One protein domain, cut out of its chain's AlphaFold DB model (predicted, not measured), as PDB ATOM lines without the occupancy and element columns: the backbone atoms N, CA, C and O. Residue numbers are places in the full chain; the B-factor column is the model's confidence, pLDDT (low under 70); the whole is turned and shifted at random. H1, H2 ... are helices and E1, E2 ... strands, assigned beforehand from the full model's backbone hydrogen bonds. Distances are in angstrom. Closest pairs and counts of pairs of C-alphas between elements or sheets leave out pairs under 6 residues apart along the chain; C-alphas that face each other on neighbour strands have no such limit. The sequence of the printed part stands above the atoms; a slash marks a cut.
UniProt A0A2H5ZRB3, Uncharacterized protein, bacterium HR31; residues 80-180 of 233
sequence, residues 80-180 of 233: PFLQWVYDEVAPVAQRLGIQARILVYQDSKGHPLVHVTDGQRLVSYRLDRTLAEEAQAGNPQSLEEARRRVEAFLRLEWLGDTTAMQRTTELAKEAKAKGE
ATOM      1  N   PRO A  80      37.397  35.033 -28.835       89.06
ATOM      2  CA  PRO A  80      37.043  34.863 -30.250       89.06
ATOM      3  C   PRO A  80      37.560  33.565 -30.885       89.06
ATOM      4  O   PRO A  80      36.854  32.918 -31.650       89.06
ATOM      5  N   PHE A  81      38.774  33.144 -30.523       90.62
ATOM      6  CA  PHE A  81      39.351  31.887 -31.000       90.62
ATOM      7  C   PHE A  81      38.593  30.651 -30.496       90.62
ATOM      8  O   PHE A  81      38.313  29.737 -31.263       90.62
ATOM      9  N   LEU A  82      38.222  30.623 -29.213       90.38
ATOM     10  CA  LEU A  82      37.476  29.500 -28.639       90.38
ATOM     11  C   LEU A  82      36.019  29.494 -29.107       90.38
ATOM     12  O   LEU A  82      35.440  28.422 -29.255       90.38
ATOM     13  N   GLN A  83      35.453  30.675 -29.368       91.31
ATOM     14  CA  GLN A  83      34.145  30.812 -29.997       91.31
ATOM     15  C   GLN A  83      34.160  30.206 -31.404       91.31
ATOM     16  O   GLN A  83      33.308  29.383 -31.706       91.31
ATOM     17  N   TRP A  84      35.179  30.509 -32.213       92.31
ATOM     18  CA  TRP A  84      35.340  29.892 -33.532       92.31
ATOM     19  C   TRP A  84      35.435  28.359 -33.446       92.31
ATOM     20  O   TRP A  84      34.743  27.657 -34.178       92.31
ATOM     21  N   VAL A  85      36.221  27.817 -32.505       92.56
ATOM     22  CA  VAL A  85      36.285  26.358 -32.290       92.56
ATOM     23  C   VAL A  85      34.911  25.792 -31.920       92.56
ATOM     24  O   VAL A  85      34.525  24.739 -32.421       92.56
ATOM     25  N   TYR A  86      34.156  26.476 -31.059       92.00
ATOM     26  CA  TYR A  86      32.794  26.072 -30.713       92.00
ATOM     27  C   TYR A  86      31.875  26.063 -31.944       92.00
ATOM     28  O   TYR A  86      31.175  25.074 -32.169       92.00
ATOM     29  N   ASP A  87      31.923  27.114 -32.762       92.56
ATOM     30  CA  ASP A  87      31.101  27.267 -33.967       92.56
ATOM     31  C   ASP A  87      31.412  26.193 -35.024       92.56
ATOM     32  O   ASP A  87      30.535  25.815 -35.797       92.56
ATOM     33  N   GLU A  88      32.630  25.647 -35.029       92.12
ATOM     34  CA  GLU A  88      33.028  24.536 -35.900       92.12
ATOM     35  C   GLU A  88      32.615  23.159 -35.358       92.12
ATOM     36  O   GLU A  88      32.233  22.265 -36.117       92.12
ATOM     37  N   VAL A  89      32.655  22.967 -34.039       91.38
ATOM     38  CA  VAL A  89      32.323  21.684 -33.397       91.38
ATOM     39  C   VAL A  89      30.811  21.495 -33.246       91.38
ATOM     40  O   VAL A  89      30.312  20.379 -33.415       91.38
ATOM     41  N   ALA A  90      30.061  22.558 -32.947       91.25
ATOM     42  CA  ALA A  90      28.621  22.479 -32.710       91.25
ATOM     43  C   ALA A  90      27.833  21.893 -33.904       91.25
ATOM     44  O   ALA A  90      27.026  20.986 -33.681       91.25
ATOM     45  N   PRO A  91      28.092  22.284 -35.169       92.06
ATOM     46  CA  PRO A  91      27.456  21.669 -36.331       92.06
ATOM     47  C   PRO A  91      27.792  20.183 -36.483       92.06
ATOM     48  O   PRO A  91      26.939  19.401 -36.901       92.06
ATOM     49  N   VAL A  92      29.020  19.769 -36.146       91.44
ATOM     50  CA  VAL A  92      29.435  18.357 -36.210       91.44
ATOM     51  C   VAL A  92      28.644  17.530 -35.196       91.44
ATOM     52  O   VAL A  92      28.079  16.498 -35.554       91.44
ATOM     53  N   ALA A  93      28.532  18.008 -33.957       90.31
ATOM     54  CA  ALA A  93      27.744  17.339 -32.923       90.31
ATOM     55  C   ALA A  93      26.249  17.261 -33.285       90.31
ATOM     56  O   ALA A  93      25.635  16.203 -33.130       90.31
ATOM     57  N   GLN A  94      25.679  18.338 -33.838       90.62
ATOM     58  CA  GLN A  94      24.286  18.366 -34.300       90.62
ATOM     59  C   GLN A  94      24.025  17.354 -35.422       90.62
ATOM     60  O   GLN A  94      23.036  16.626 -35.366       90.62
ATOM     61  N   ARG A  95      24.923  17.249 -36.414       90.50
ATOM     62  CA  ARG A  95      24.814  16.257 -37.505       90.50
ATOM     63  C   ARG A  95      24.852  14.816 -37.003       90.50
ATOM     64  O   ARG A  95      24.227  13.948 -37.602       90.50
ATOM     65  N   LEU A  96      25.576  14.569 -35.915       87.81
ATOM     66  CA  LEU A  96      25.643  13.264 -35.258       87.81
ATOM     67  C   LEU A  96      24.443  12.989 -34.331       87.81
ATOM     68  O   LEU A  96      24.377  11.917 -33.739       87.81
ATOM     69  N   GLY A  97      23.500  13.930 -34.191       86.25
ATOM     70  CA  GLY A  97      22.333  13.790 -33.316       86.25
ATOM     71  C   GLY A  97      22.659  13.878 -31.821       86.25
ATOM     72  O   GLY A  97      21.867  13.436 -30.989       86.25
ATOM     73  N   ILE A  98      23.822  14.428 -31.459       86.75
ATOM     74  CA  ILE A  98      24.285  14.505 -30.072       86.75
ATOM     75  C   ILE A  98      23.601  15.687 -29.371       86.75
ATOM     76  O   ILE A  98      23.914  16.846 -29.633       86.75
ATOM     77  N   GLN A  99      22.686  15.392 -28.443       83.06
ATOM     78  CA  GLN A  99      22.011  16.384 -27.591       83.06
ATOM     79  C   GLN A  99      22.795  16.631 -26.292       83.06
ATOM     80  O   GLN A  99      22.266  16.511 -25.190       83.06
ATOM     81  N   ALA A 100      24.088  16.928 -26.423       83.12
ATOM     82  CA  ALA A 100      24.979  17.200 -25.300       83.12
ATOM     83  C   ALA A 100      25.454  18.656 -25.327       83.12
ATOM     84  O   ALA A 100      25.519  19.291 -26.382       83.12
ATOM     85  N   ARG A 101      25.804  19.189 -24.159       86.44
ATOM     86  CA  ARG A 101      26.416  20.514 -24.043       86.44
ATOM     87  C   ARG A 101      27.880  20.428 -24.454       86.44
ATOM     88  O   ARG A 101      28.582  19.495 -24.064       86.44
ATOM     89  N   ILE A 102      28.335  21.422 -25.208       89.25
ATOM     90  CA  ILE A 102      29.723  21.548 -25.649       89.25
ATOM     91  C   ILE A 102      30.336  22.721 -24.897       89.25
ATOM     92  O   ILE A 102      29.818  23.834 -24.948       89.25
ATOM     93  N   LEU A 103      31.436  22.476 -24.199       89.19
ATOM     94  CA  LEU A 103      32.192  23.493 -23.488       89.19
ATOM     95  C   LEU A 103      33.598  23.547 -24.083       89.19
ATOM     96  O   LEU A 103      34.258  22.518 -24.204       89.19
ATOM     97  N   VAL A 104      34.071  24.736 -24.444       91.00
ATOM     98  CA  VAL A 104      35.405  24.915 -25.032       91.00
ATOM     99  C   VAL A 104      36.292  25.711 -24.077       91.00
ATOM    100  O   VAL A 104      35.919  26.777 -23.582       91.00
ATOM    101  N   TYR A 105      37.482  25.179 -23.814       90.12
ATOM    102  CA  TYR A 105      38.510  25.780 -22.969       90.12
ATOM    103  C   TYR A 105      39.841  25.824 -23.702       90.12
ATOM    104  O   TYR A 105      40.003  25.283 -24.793       90.12
ATOM    105  N   GLN A 106      40.806  26.471 -23.067       90.44
ATOM    106  CA  GLN A 106      42.190  26.443 -23.486       90.44
ATOM    107  C   GLN A 106      43.009  25.743 -22.401       90.44
ATOM    108  O   GLN A 106      42.911  26.091 -21.226       90.44
ATOM    109  N   ASP A 107      43.792  24.742 -22.795       88.31
ATOM    110  CA  ASP A 107      44.783  24.100 -21.929       88.31
ATOM    111  C   ASP A 107      45.914  25.100 -21.603       88.31
ATOM    112  O   ASP A 107      46.183  26.027 -22.363       88.31
ATOM    113  N   SER A 108      46.641  24.864 -20.514       84.00
ATOM    114  CA  SER A 108      47.890  25.535 -20.117       84.00
ATOM    115  C   SER A 108      48.891  25.759 -21.262       84.00
ATOM    116  O   SER A 108      49.622  26.745 -21.279       84.00
ATOM    117  N   LYS A 109      48.917  24.848 -22.243       86.56
ATOM    118  CA  LYS A 109      49.789  24.895 -23.429       86.56
ATOM    119  C   LYS A 109      49.179  25.646 -24.625       86.56
ATOM    120  O   LYS A 109      49.743  25.627 -25.715       86.56
ATOM    121  N   GLY A 110      48.020  26.278 -24.453       86.12
ATOM    122  CA  GLY A 110      47.334  27.041 -25.496       86.12
ATOM    123  C   GLY A 110      46.477  26.208 -26.453       86.12
ATOM    124  O   GLY A 110      45.920  26.767 -27.394       86.12
ATOM    125  N   HIS A 111      46.359  24.896 -26.237       89.81
ATOM    126  CA  HIS A 111      45.552  24.018 -27.089       89.81
ATOM    127  C   HIS A 111      44.056  24.177 -26.793       89.81
ATOM    128  O   HIS A 111      43.690  24.179 -25.614       89.81
ATOM    129  N   PRO A 112      43.187  24.249 -27.818       90.56
ATOM    130  CA  PRO A 112      41.749  24.163 -27.611       90.56
ATOM    131  C   PRO A 112      41.370  22.799 -27.031       90.56
ATOM    132  O   PRO A 112      41.745  21.751 -27.561       90.56
ATOM    133  N   LEU A 113      40.616  22.819 -25.942       91.69
ATOM    134  CA  LEU A 113      40.089  21.646 -25.265       91.69
ATOM    135  C   LEU A 113      38.566  21.679 -25.370       91.69
ATOM    136  O   LEU A 113      37.918  22.593 -24.865       91.69
ATOM    137  N   VAL A 114      38.010  20.688 -26.054       91.69
ATOM    138  CA  VAL A 114      36.579  20.531 -26.289       91.69
ATOM    139  C   VAL A 114      36.051  19.496 -25.311       91.69
ATOM    140  O   VAL A 114      36.469  18.339 -25.323       91.69
ATOM    141  N   HIS A 115      35.115  19.904 -24.472       91.44
ATOM    142  CA  HIS A 115      34.394  19.036 -23.562       91.44
ATOM    143  C   HIS A 115      32.969  18.846 -24.053       91.44
ATOM    144  O   HIS A 115      32.280  19.812 -24.366       91.44
ATOM    145  N   VAL A 116      32.514  17.599 -24.075       89.56
ATOM    146  CA  VAL A 116      31.128  17.244 -24.371       89.56
ATOM    147  C   VAL A 116      30.533  16.585 -23.140       89.56
ATOM    148  O   VAL A 116      31.140  15.682 -22.563       89.56
ATOM    149  N   THR A 117      29.377  17.081 -22.705       87.81
ATOM    150  CA  THR A 117      28.742  16.659 -21.457       87.81
ATOM    151  C   THR A 117      27.222  16.620 -21.545       87.81
ATOM    152  O   THR A 117      26.590  17.536 -22.068       87.81
ATOM    153  N   ASP A 118      26.625  15.575 -20.986       83.50
ATOM    154  CA  ASP A 118      25.178  15.433 -20.764       83.50
ATOM    155  C   ASP A 118      24.793  15.710 -19.294       83.50
ATOM    156  O   ASP A 118      23.643  15.538 -18.892       83.50
ATOM    157  N   GLY A 119      25.756  16.151 -18.476       75.00
ATOM    158  CA  GLY A 119      25.589  16.365 -17.042       75.00
ATOM    159  C   GLY A 119      25.868  15.130 -16.180       75.00
ATOM    160  O   GLY A 119      25.959  15.275 -14.964       75.00
ATOM    161  N   GLN A 120      26.061  13.944 -16.756       77.00
ATOM    162  CA  GLN A 120      26.469  12.723 -16.043       77.00
ATOM    163  C   GLN A 120      27.845  12.244 -16.515       77.00
ATOM    164  O   GLN A 120      28.714  11.911 -15.709       77.00
ATOM    165  N   ARG A 121      28.059  12.271 -17.827       82.50
ATOM    166  CA  ARG A 121      29.279  11.903 -18.528       82.50
ATOM    167  C   ARG A 121      29.974  13.152 -19.056       82.50
ATOM    168  O   ARG A 121      29.337  14.070 -19.559       82.50
ATOM    169  N   LEU A 122      31.302  13.152 -18.983       84.88
ATOM    170  CA  LEU A 122      32.165  14.167 -19.577       84.88
ATOM    171  C   LEU A 122      33.187  13.477 -20.473       84.88
ATOM    172  O   LEU A 122      33.926  12.611 -20.007       84.88
ATOM    173  N   VAL A 123      33.257  13.882 -21.736       88.75
ATOM    174  CA  VAL A 123      34.282  13.413 -22.672       88.75
ATOM    175  C   VAL A 123      35.087  14.616 -23.146       88.75
ATOM    176  O   VAL A 123      34.524  15.666 -23.446       88.75
ATOM    177  N   SER A 124      36.411  14.482 -23.161       91.06
ATOM    178  CA  SER A 124      37.336  15.587 -23.420       91.06
ATOM    179  C   SER A 124      38.216  15.281 -24.618       91.06
ATOM    180  O   SER A 124      38.872  14.244 -24.647       91.06
ATOM    181  N   TYR A 125      38.274  16.205 -25.570       92.31
ATOM    182  CA  TYR A 125      39.145  16.130 -26.731       92.31
ATOM    183  C   TYR A 125      40.038  17.353 -26.810       92.31
ATOM    184  O   TYR A 125      39.566  18.488 -26.764       92.31
ATOM    185  N   ARG A 126      41.338  17.125 -26.967       92.69
ATOM    186  CA  ARG A 126      42.310  18.190 -27.176       92.69
ATOM    187  C   ARG A 126      42.610  18.310 -28.665       92.69
ATOM    188  O   ARG A 126      43.109  17.366 -29.268       92.69
ATOM    189  N   LEU A 127      42.343  19.483 -29.228       91.38
ATOM    190  CA  LEU A 127      42.689  19.807 -30.605       91.38
ATOM    191  C   LEU A 127      44.122  20.359 -30.669       91.38
ATOM    192  O   LEU A 127      44.575  21.104 -29.791       91.38
ATOM    193  N   ASP A 128      44.858  19.994 -31.715       91.75
ATOM    194  CA  ASP A 128      46.193  20.538 -31.950       91.75
ATOM    195  C   ASP A 128      46.107  22.038 -32.239       91.75
ATOM    196  O   ASP A 128      45.310  22.486 -33.061       91.75
ATOM    197  N   ARG A 129      46.938  22.823 -31.545       90.50
ATOM    198  CA  ARG A 129      46.912  24.285 -31.631       90.50
ATOM    199  C   ARG A 129      47.254  24.763 -33.038       90.50
ATOM    200  O   ARG A 129      46.541  25.600 -33.568       90.50
ATOM    201  N   THR A 130      48.303  24.202 -33.636       91.56
ATOM    202  CA  THR A 130      48.746  24.549 -34.993       91.56
ATOM    203  C   THR A 130      47.659  24.251 -36.019       91.56
ATOM    204  O   THR A 130      47.340  25.103 -36.835       91.56
ATOM    205  N   LEU A 131      47.016  23.085 -35.910       90.50
ATOM    206  CA  LEU A 131      45.916  22.694 -36.789       90.50
ATOM    207  C   LEU A 131      44.722  23.651 -36.657       90.50
ATOM    208  O   LEU A 131      44.133  24.044 -37.658       90.50
ATOM    209  N   ALA A 132      44.379  24.043 -35.428       90.12
ATOM    210  CA  ALA A 132      43.297  24.986 -35.163       90.12
ATOM    211  C   ALA A 132      43.616  26.406 -35.664       90.12
ATOM    212  O   ALA A 132      42.750  27.053 -36.243       90.12
ATOM    213  N   GLU A 133      44.848  26.883 -35.474       92.44
ATOM    214  CA  GLU A 133      45.301  28.193 -35.958       92.44
ATOM    215  C   GLU A 133      45.340  28.242 -37.494       92.44
ATOM    216  O   GLU A 133      44.866  29.207 -38.088       92.44
ATOM    217  N   GLU A 134      45.828  27.190 -38.158       90.44
ATOM    218  CA  GLU A 134      45.827  27.089 -39.625       90.44
ATOM    219  C   GLU A 134      44.412  27.012 -40.207       90.44
ATOM    220  O   GLU A 134      44.114  27.642 -41.224       90.44
ATOM    221  N   ALA A 135      43.525  26.257 -39.559       91.00
ATOM    222  CA  ALA A 135      42.123  26.178 -39.943       91.00
ATOM    223  C   ALA A 135      41.419  27.536 -39.776       91.00
ATOM    224  O   ALA A 135      40.676  27.953 -40.664       91.00
ATOM    225  N   GLN A 136      41.704  28.266 -38.691       91.56
ATOM    226  CA  GLN A 136      41.192  29.621 -38.483       91.56
ATOM    227  C   GLN A 136      41.755  30.614 -39.511       91.56
ATOM    228  O   GLN A 136      41.040  31.505 -39.965       91.56
ATOM    229  N   ALA A 137      43.017  30.446 -39.916       91.88
ATOM    230  CA  ALA A 137      43.651  31.242 -40.965       91.88
ATOM    231  C   ALA A 137      43.061  30.989 -42.369       91.88
ATOM    232  O   ALA A 137      43.464  31.647 -43.328       91.88
ATOM    233  N   GLY A 138      42.102  30.065 -42.499       90.62
ATOM    234  CA  GLY A 138      41.378  29.796 -43.737       90.62
ATOM    235  C   GLY A 138      42.002  28.702 -44.601       90.62
ATOM    236  O   GLY A 138      41.649  28.603 -45.774       90.62
ATOM    237  N   ASN A 139      42.910  27.874 -44.062       93.25
ATOM    238  CA  ASN A 139      43.404  26.705 -44.788       93.25
ATOM    239  C   ASN A 139      42.305  25.621 -44.848       93.25
ATOM    240  O   ASN A 139      41.962  25.045 -43.809       93.25
ATOM    241  N   PRO A 140      41.765  25.295 -46.040       90.69
ATOM    242  CA  PRO A 140      40.662  24.345 -46.161       90.69
ATOM    243  C   PRO A 140      41.060  22.922 -45.751       90.69
ATOM    244  O   PRO A 140      40.245  22.213 -45.169       90.69
ATOM    245  N   GLN A 141      42.315  22.513 -45.980       91.62
ATOM    246  CA  GLN A 141      42.781  21.168 -45.629       91.62
ATOM    247  C   GLN A 141      42.844  20.981 -44.111       91.62
ATOM    248  O   GLN A 141      42.315  20.002 -43.586       91.62
ATOM    249  N   SER A 142      43.426  21.950 -43.399       90.44
ATOM    250  CA  SER A 142      43.525  21.924 -41.936       90.44
ATOM    251  C   SER A 142      42.140  21.976 -41.282       90.44
ATOM    252  O   SER A 142      41.900  21.307 -40.275       90.44
ATOM    253  N   LEU A 143      41.199  22.718 -41.875       91.88
ATOM    254  CA  LEU A 143      39.816  22.807 -41.405       91.88
ATOM    255  C   LEU A 143      39.044  21.493 -41.602       91.88
ATOM    256  O   LEU A 143      38.382  21.023 -40.675       91.88
ATOM    257  N   GLU A 144      39.145  20.867 -42.775       92.44
ATOM    258  CA  GLU A 144      38.546  19.552 -43.028       92.44
ATOM    259  C   GLU A 144      39.146  18.474 -42.122       92.44
ATOM    260  O   GLU A 144      38.418  17.650 -41.563       92.44
ATOM    261  N   GLU A 145      40.462  18.507 -41.918       92.12
ATOM    262  CA  GLU A 145      41.147  17.582 -41.026       92.12
ATOM    263  C   GLU A 145      40.712  17.768 -39.567       92.12
ATOM    264  O   GLU A 145      40.397  16.784 -38.892       92.12
ATOM    265  N   ALA A 146      40.620  19.010 -39.082       90.69
ATOM    266  CA  ALA A 146      40.126  19.306 -37.740       90.69
ATOM    267  C   ALA A 146      38.698  18.775 -37.541       90.69
ATOM    268  O   ALA A 146      38.442  18.053 -36.572       90.69
ATOM    269  N   ARG A 147      37.790  19.047 -38.492       92.00
ATOM    270  CA  ARG A 147      36.408  18.536 -38.466       92.00
ATOM    271  C   ARG A 147      36.374  17.012 -38.455       92.00
ATOM    272  O   ARG A 147      35.694  16.428 -37.614       92.00
ATOM    273  N   ARG A 148      37.152  16.361 -39.325       91.94
ATOM    274  CA  ARG A 148      37.231  14.896 -39.411       91.94
ATOM    275  C   ARG A 148      37.730  14.271 -38.109       91.94
ATOM    276  O   ARG A 148      37.185  13.257 -37.678       91.94
ATOM    277  N   ARG A 149      38.755  14.854 -37.477       91.50
ATOM    278  CA  ARG A 149      39.301  14.355 -36.204       91.50
ATOM    279  C   ARG A 149      38.291  14.495 -35.065       91.50
ATOM    280  O   ARG A 149      38.093  13.541 -34.317       91.50
ATOM    281  N   VAL A 150      37.620  15.644 -34.966       91.62
ATOM    282  CA  VAL A 150      36.555  15.866 -33.974       91.62
ATOM    283  C   VAL A 150      35.399  14.893 -34.195       91.62
ATOM    284  O   VAL A 150      34.930  14.260 -33.255       91.62
ATOM    285  N   GLU A 151      34.953  14.727 -35.435       92.69
ATOM    286  CA  GLU A 151      33.856  13.826 -35.777       92.69
ATOM    287  C   GLU A 151      34.197  12.362 -35.459       92.69
ATOM    288  O   GLU A 151      33.379  11.645 -34.882       92.69
ATOM    289  N   ALA A 152      35.416  11.920 -35.787       90.06
ATOM    290  CA  ALA A 152      35.900  10.584 -35.451       90.06
ATOM    291  C   ALA A 152      35.955  10.364 -33.934       90.06
ATOM    292  O   ALA A 152      35.515   9.320 -33.453       90.06
ATOM    293  N   PHE A 153      36.431  11.361 -33.182       90.88
ATOM    294  CA  PHE A 153      36.433  11.327 -31.724       90.88
ATOM    295  C   PHE A 153      35.015  11.208 -31.155       90.88
ATOM    296  O   PHE A 153      34.764  10.338 -30.328       90.88
ATOM    297  N   LEU A 154      34.071  12.033 -31.615       90.06
ATOM    298  CA  LEU A 154      32.689  11.990 -31.130       90.06
ATOM    299  C   LEU A 154      32.012  10.658 -31.465       90.06
ATOM    300  O   LEU A 154      31.304  10.102 -30.630       90.06
ATOM    301  N   ARG A 155      32.254  10.093 -32.649       90.25
ATOM    302  CA  ARG A 155      31.733   8.761 -32.982       90.25
ATOM    303  C   ARG A 155      32.285   7.676 -32.063       90.25
ATOM    304  O   ARG A 155      31.515   6.871 -31.552       90.25
ATOM    305  N   LEU A 156      33.593   7.672 -31.840       88.38
ATOM    306  CA  LEU A 156      34.251   6.621 -31.073       88.38
ATOM    307  C   LEU A 156      33.952   6.741 -29.578       88.38
ATOM    308  O   LEU A 156      33.486   5.789 -28.964       88.38
ATOM    309  N   GLU A 157      34.182   7.917 -29.005       88.19
ATOM    310  CA  GLU A 157      34.053   8.124 -27.568       88.19
ATOM    311  C   GLU A 157      32.606   8.379 -27.166       88.19
ATOM    312  O   GLU A 157      32.095   7.731 -26.257       88.19
ATOM    313  N   TRP A 158      31.902   9.300 -27.828       86.44
ATOM    314  CA  TRP A 158      30.544   9.645 -27.405       86.44
ATOM    315  C   TRP A 158      29.534   8.563 -27.794       86.44
ATOM    316  O   TRP A 158      28.807   8.079 -26.928       86.44
ATOM    317  N   LEU A 159      29.515   8.163 -29.068       86.06
ATOM    318  CA  LEU A 159      28.539   7.204 -29.600       86.06
ATOM    319  C   LEU A 159      28.954   5.733 -29.433       86.06
ATOM    320  O   LEU A 159      28.116   4.855 -29.614       86.06
ATOM    321  N   GLY A 160      30.214   5.449 -29.085       81.88
ATOM    322  CA  GLY A 160      30.711   4.072 -28.970       81.88
ATOM    323  C   GLY A 160      30.799   3.339 -30.314       81.88
ATOM    324  O   GLY A 160      30.833   2.109 -30.349       81.88
ATOM    325  N   ASP A 161      30.807   4.073 -31.429       75.12
ATOM    326  CA  ASP A 161      30.787   3.503 -32.771       75.12
ATOM    327  C   ASP A 161      32.199   3.083 -33.205       75.12
ATOM    328  O   ASP A 161      33.015   3.871 -33.695       75.12
ATOM    329  N   THR A 162      32.487   1.796 -33.027       65.81
ATOM    330  CA  THR A 162      33.765   1.179 -33.413       65.81
ATOM    331  C   THR A 162      33.952   1.084 -34.933       65.81
ATOM    332  O   THR A 162      35.081   0.901 -35.399       65.81
ATOM    333  N   THR A 163      32.900   1.284 -35.741       60.78
ATOM    334  CA  THR A 163      33.009   1.229 -37.210       60.78
ATOM    335  C   THR A 163      33.794   2.409 -37.794       60.78
ATOM    336  O   THR A 163      34.408   2.285 -38.858       60.78
ATOM    337  N   ALA A 164      33.881   3.537 -37.077       57.50
ATOM    338  CA  ALA A 164      34.728   4.674 -37.454       57.50
ATOM    339  C   ALA A 164      36.232   4.315 -37.460       57.50
ATOM    340  O   ALA A 164      36.997   4.798 -38.302       57.50
ATOM    341  N   MET A 165      36.653   3.411 -36.569       53.03
ATOM    342  CA  MET A 165      38.025   2.891 -36.499       53.03
ATOM    343  C   MET A 165      38.354   1.997 -37.706       53.03
ATOM    344  O   MET A 165      39.457   2.035 -38.254       53.03
ATOM    345  N   GLN A 166      37.365   1.235 -38.177       51.75
ATOM    346  CA  GLN A 166      37.503   0.368 -39.349       51.75
ATOM    347  C   GLN A 166      37.530   1.175 -40.652       51.75
ATOM    348  O   GLN A 166      38.404   0.975 -41.484       51.75
ATOM    349  N   ARG A 167      36.658   2.178 -40.822       51.34
ATOM    350  CA  ARG A 167      36.662   3.000 -42.049       51.34
ATOM    351  C   ARG A 167      37.941   3.813 -42.232       51.34
ATOM    352  O   ARG A 167      38.356   4.030 -43.361       51.34
ATOM    353  N   THR A 168      38.568   4.276 -41.151       58.53
ATOM    354  CA  THR A 168      39.842   5.015 -41.231       58.53
ATOM    355  C   THR A 168      41.027   4.111 -41.552       58.53
ATOM    356  O   THR A 168      41.905   4.525 -42.307       58.53
ATOM    357  N   THR A 169      41.035   2.876 -41.047       59.94
ATOM    358  CA  THR A 169      42.049   1.876 -41.406       59.94
ATOM    359  C   THR A 169      41.867   1.370 -42.834       59.94
ATOM    360  O   THR A 169      42.857   1.283 -43.554       59.94
ATOM    361  N   GLU A 170      40.631   1.155 -43.290       54.09
ATOM    362  CA  GLU A 170      40.336   0.785 -44.680       54.09
ATOM    363  C   GLU A 170      40.620   1.940 -45.659       54.09
ATOM    364  O   GLU A 170      41.305   1.719 -46.647       54.09
ATOM    365  N   LEU A 171      40.256   3.199 -45.364       57.41
ATOM    366  CA  LEU A 171      40.625   4.357 -46.207       57.41
ATOM    367  C   LEU A 171      42.139   4.603 -46.255       57.41
ATOM    368  O   LEU A 171      42.665   4.994 -47.293       57.41
ATOM    369  N   ALA A 172      42.860   4.389 -45.151       55.75
ATOM    370  CA  ALA A 172      44.321   4.472 -45.148       55.75
ATOM    371  C   ALA A 172      44.960   3.324 -45.951       55.75
ATOM    372  O   ALA A 172      46.022   3.500 -46.550       55.75
ATOM    373  N   LYS A 173      44.309   2.158 -45.982       56.47
ATOM    374  CA  LYS A 173      44.726   0.984 -46.752       56.47
ATOM    375  C   LYS A 173      44.397   1.133 -48.239       56.47
ATOM    376  O   LYS A 173      45.248   0.820 -49.061       56.47
ATOM    377  N   GLU A 174      43.252   1.712 -48.591       54.34
ATOM    378  CA  GLU A 174      42.887   2.086 -49.962       54.34
ATOM    379  C   GLU A 174      43.751   3.236 -50.489       54.34
ATOM    380  O   GLU A 174      44.186   3.189 -51.633       54.34
ATOM    381  N   ALA A 175      44.081   4.238 -49.666       60.34
ATOM    382  CA  ALA A 175      45.010   5.301 -50.054       60.34
ATOM    383  C   ALA A 175      46.430   4.761 -50.303       60.34
ATOM    384  O   ALA A 175      47.103   5.214 -51.228       60.34
ATOM    385  N   LYS A 176      46.870   3.757 -49.531       57.22
ATOM    386  CA  LYS A 176      48.116   3.027 -49.807       57.22
ATOM    387  C   LYS A 176      48.016   2.180 -51.078       57.22
ATOM    388  O   LYS A 176      48.884   2.298 -51.931       57.22
ATOM    389  N   ALA A 177      46.930   1.429 -51.263       58.28
ATOM    390  CA  ALA A 177      46.718   0.596 -52.449       58.28
ATOM    391  C   ALA A 177      46.608   1.420 -53.747       58.28
ATOM    392  O   ALA A 177      47.098   1.004 -54.796       58.28
ATOM    393  N   LYS A 178      46.015   2.618 -53.682       53.19
ATOM    394  CA  LYS A 178      45.908   3.555 -54.810       53.19
ATOM    395  C   LYS A 178      47.218   4.309 -55.081       53.19
ATOM    396  O   LYS A 178      47.447   4.738 -56.206       53.19
ATOM    397  N   GLY A 179      48.085   4.440 -54.073       44.03
ATOM    398  CA  GLY A 179      49.457   4.932 -54.235       44.03
ATOM    399  C   GLY A 179      50.407   3.885 -54.832       44.03
ATOM    400  O   GLY A 179      51.274   4.235 -55.624       44.03
ATOM    401  N   GLU A 180      50.210   2.602 -54.516       43.81
ATOM    402  CA  GLU A 180      50.999   1.486 -55.070       43.81
ATOM    403  C   GLU A 180      50.603   1.123 -56.511       43.81
ATOM    404  O   GLU A 180      51.468   0.794 -57.316       43.81
TER     405      GLU A 180
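What this domain is: This is residues 80 to 180 of the 233 residues of an uncharacterized protein of bacterium HR31 (UniProt A0A2H5ZRB3). A small sheet of three strands has two helices, H1 and H3, set at a steep angle to each other over one face, and its other face is bare; the short helix H2 packs on the first part of H3. H4 folds back from the end of H3, and its residues 169 to 180 stick out from the body as a free arm. The printed part has 101 residues, with four named helices and three named strands in the order H1, E1, E2, E3, H2, H3, H4; the sheet, E1 E2 E3, is antiparallel. The class is mixed, helices and strands; the whole is compact, with a radius of gyration of the C-alphas of 14.5 A and spans of 44 by 33 by 24 A.

How they stand to each other: H1, residues 80 to 95, is on the sheet of E1, residues 101 to 106, E2, residues 112 to 117, and E3, residues 122 to 126. H1 lies over E1 and E2 at a height over the sheet of 9.0 A; its closest C-alphas to E1 are those of Leu 82 and Val 104, 6.2 A. On the local plane it stands at 32 degrees to E1, only just slantwise to the strands. The strands form a meander, each the antiparallel neighbour of the one before: N 103 and O 115 are 2.8 A apart, and N 116 and O 123 are 2.9 A apart, both within hydrogen-bond range. H2, residues 129 to 136, only just grazes the sheet, with its residues 129 to 133. H3, residues 140 to 158, is the hub, touching three helices; it lies over E3 on the same face as H1, at a height over the sheet of 10.0 A. With residues 147 to 154 alone it touches H1, at a steep tilt of 58 degrees, the same way; the closest C-alphas are those of Val 92 and Glu 151, 6.3 A. It touches H2 at a steep tilt of 61 degrees, opposite ways, closest at the C-alphas of Ala 135 and Leu 143, 4.3 A. H4, residues 163 to 180, forms a helical hairpin with H3 at a steep tilt of 39 degrees, closest at the C-alphas of Ala 152 and Ala 164, 6.3 A; it is not on the sheet. In H2, H3 and H4 every O i to N i+4 pair is within hydrogen-bond range; in H1, 10 of 12 are.

Where its parts are: H1 begins at C-alpha 80 (37.043, 34.863, -30.250) and measures 23.4 A. E1 measures 16.9 A, E2 16.2 A and E3 13.3 A; H2 measures 10.4 A. H3 begins at C-alpha 140 (40.662, 24.345, -46.161) and measures 25.9 A. H4 measures 25.4 A and ends at C-alpha 180 (50.999, 1.486, -55.070).

The domain as a whole: The two C-alphas farthest apart are those of Gly 119 and Glu 180, 48.1 A. The printed part has no cut, and the six links are tight. Residues 162 to 180 have pLDDT under 70.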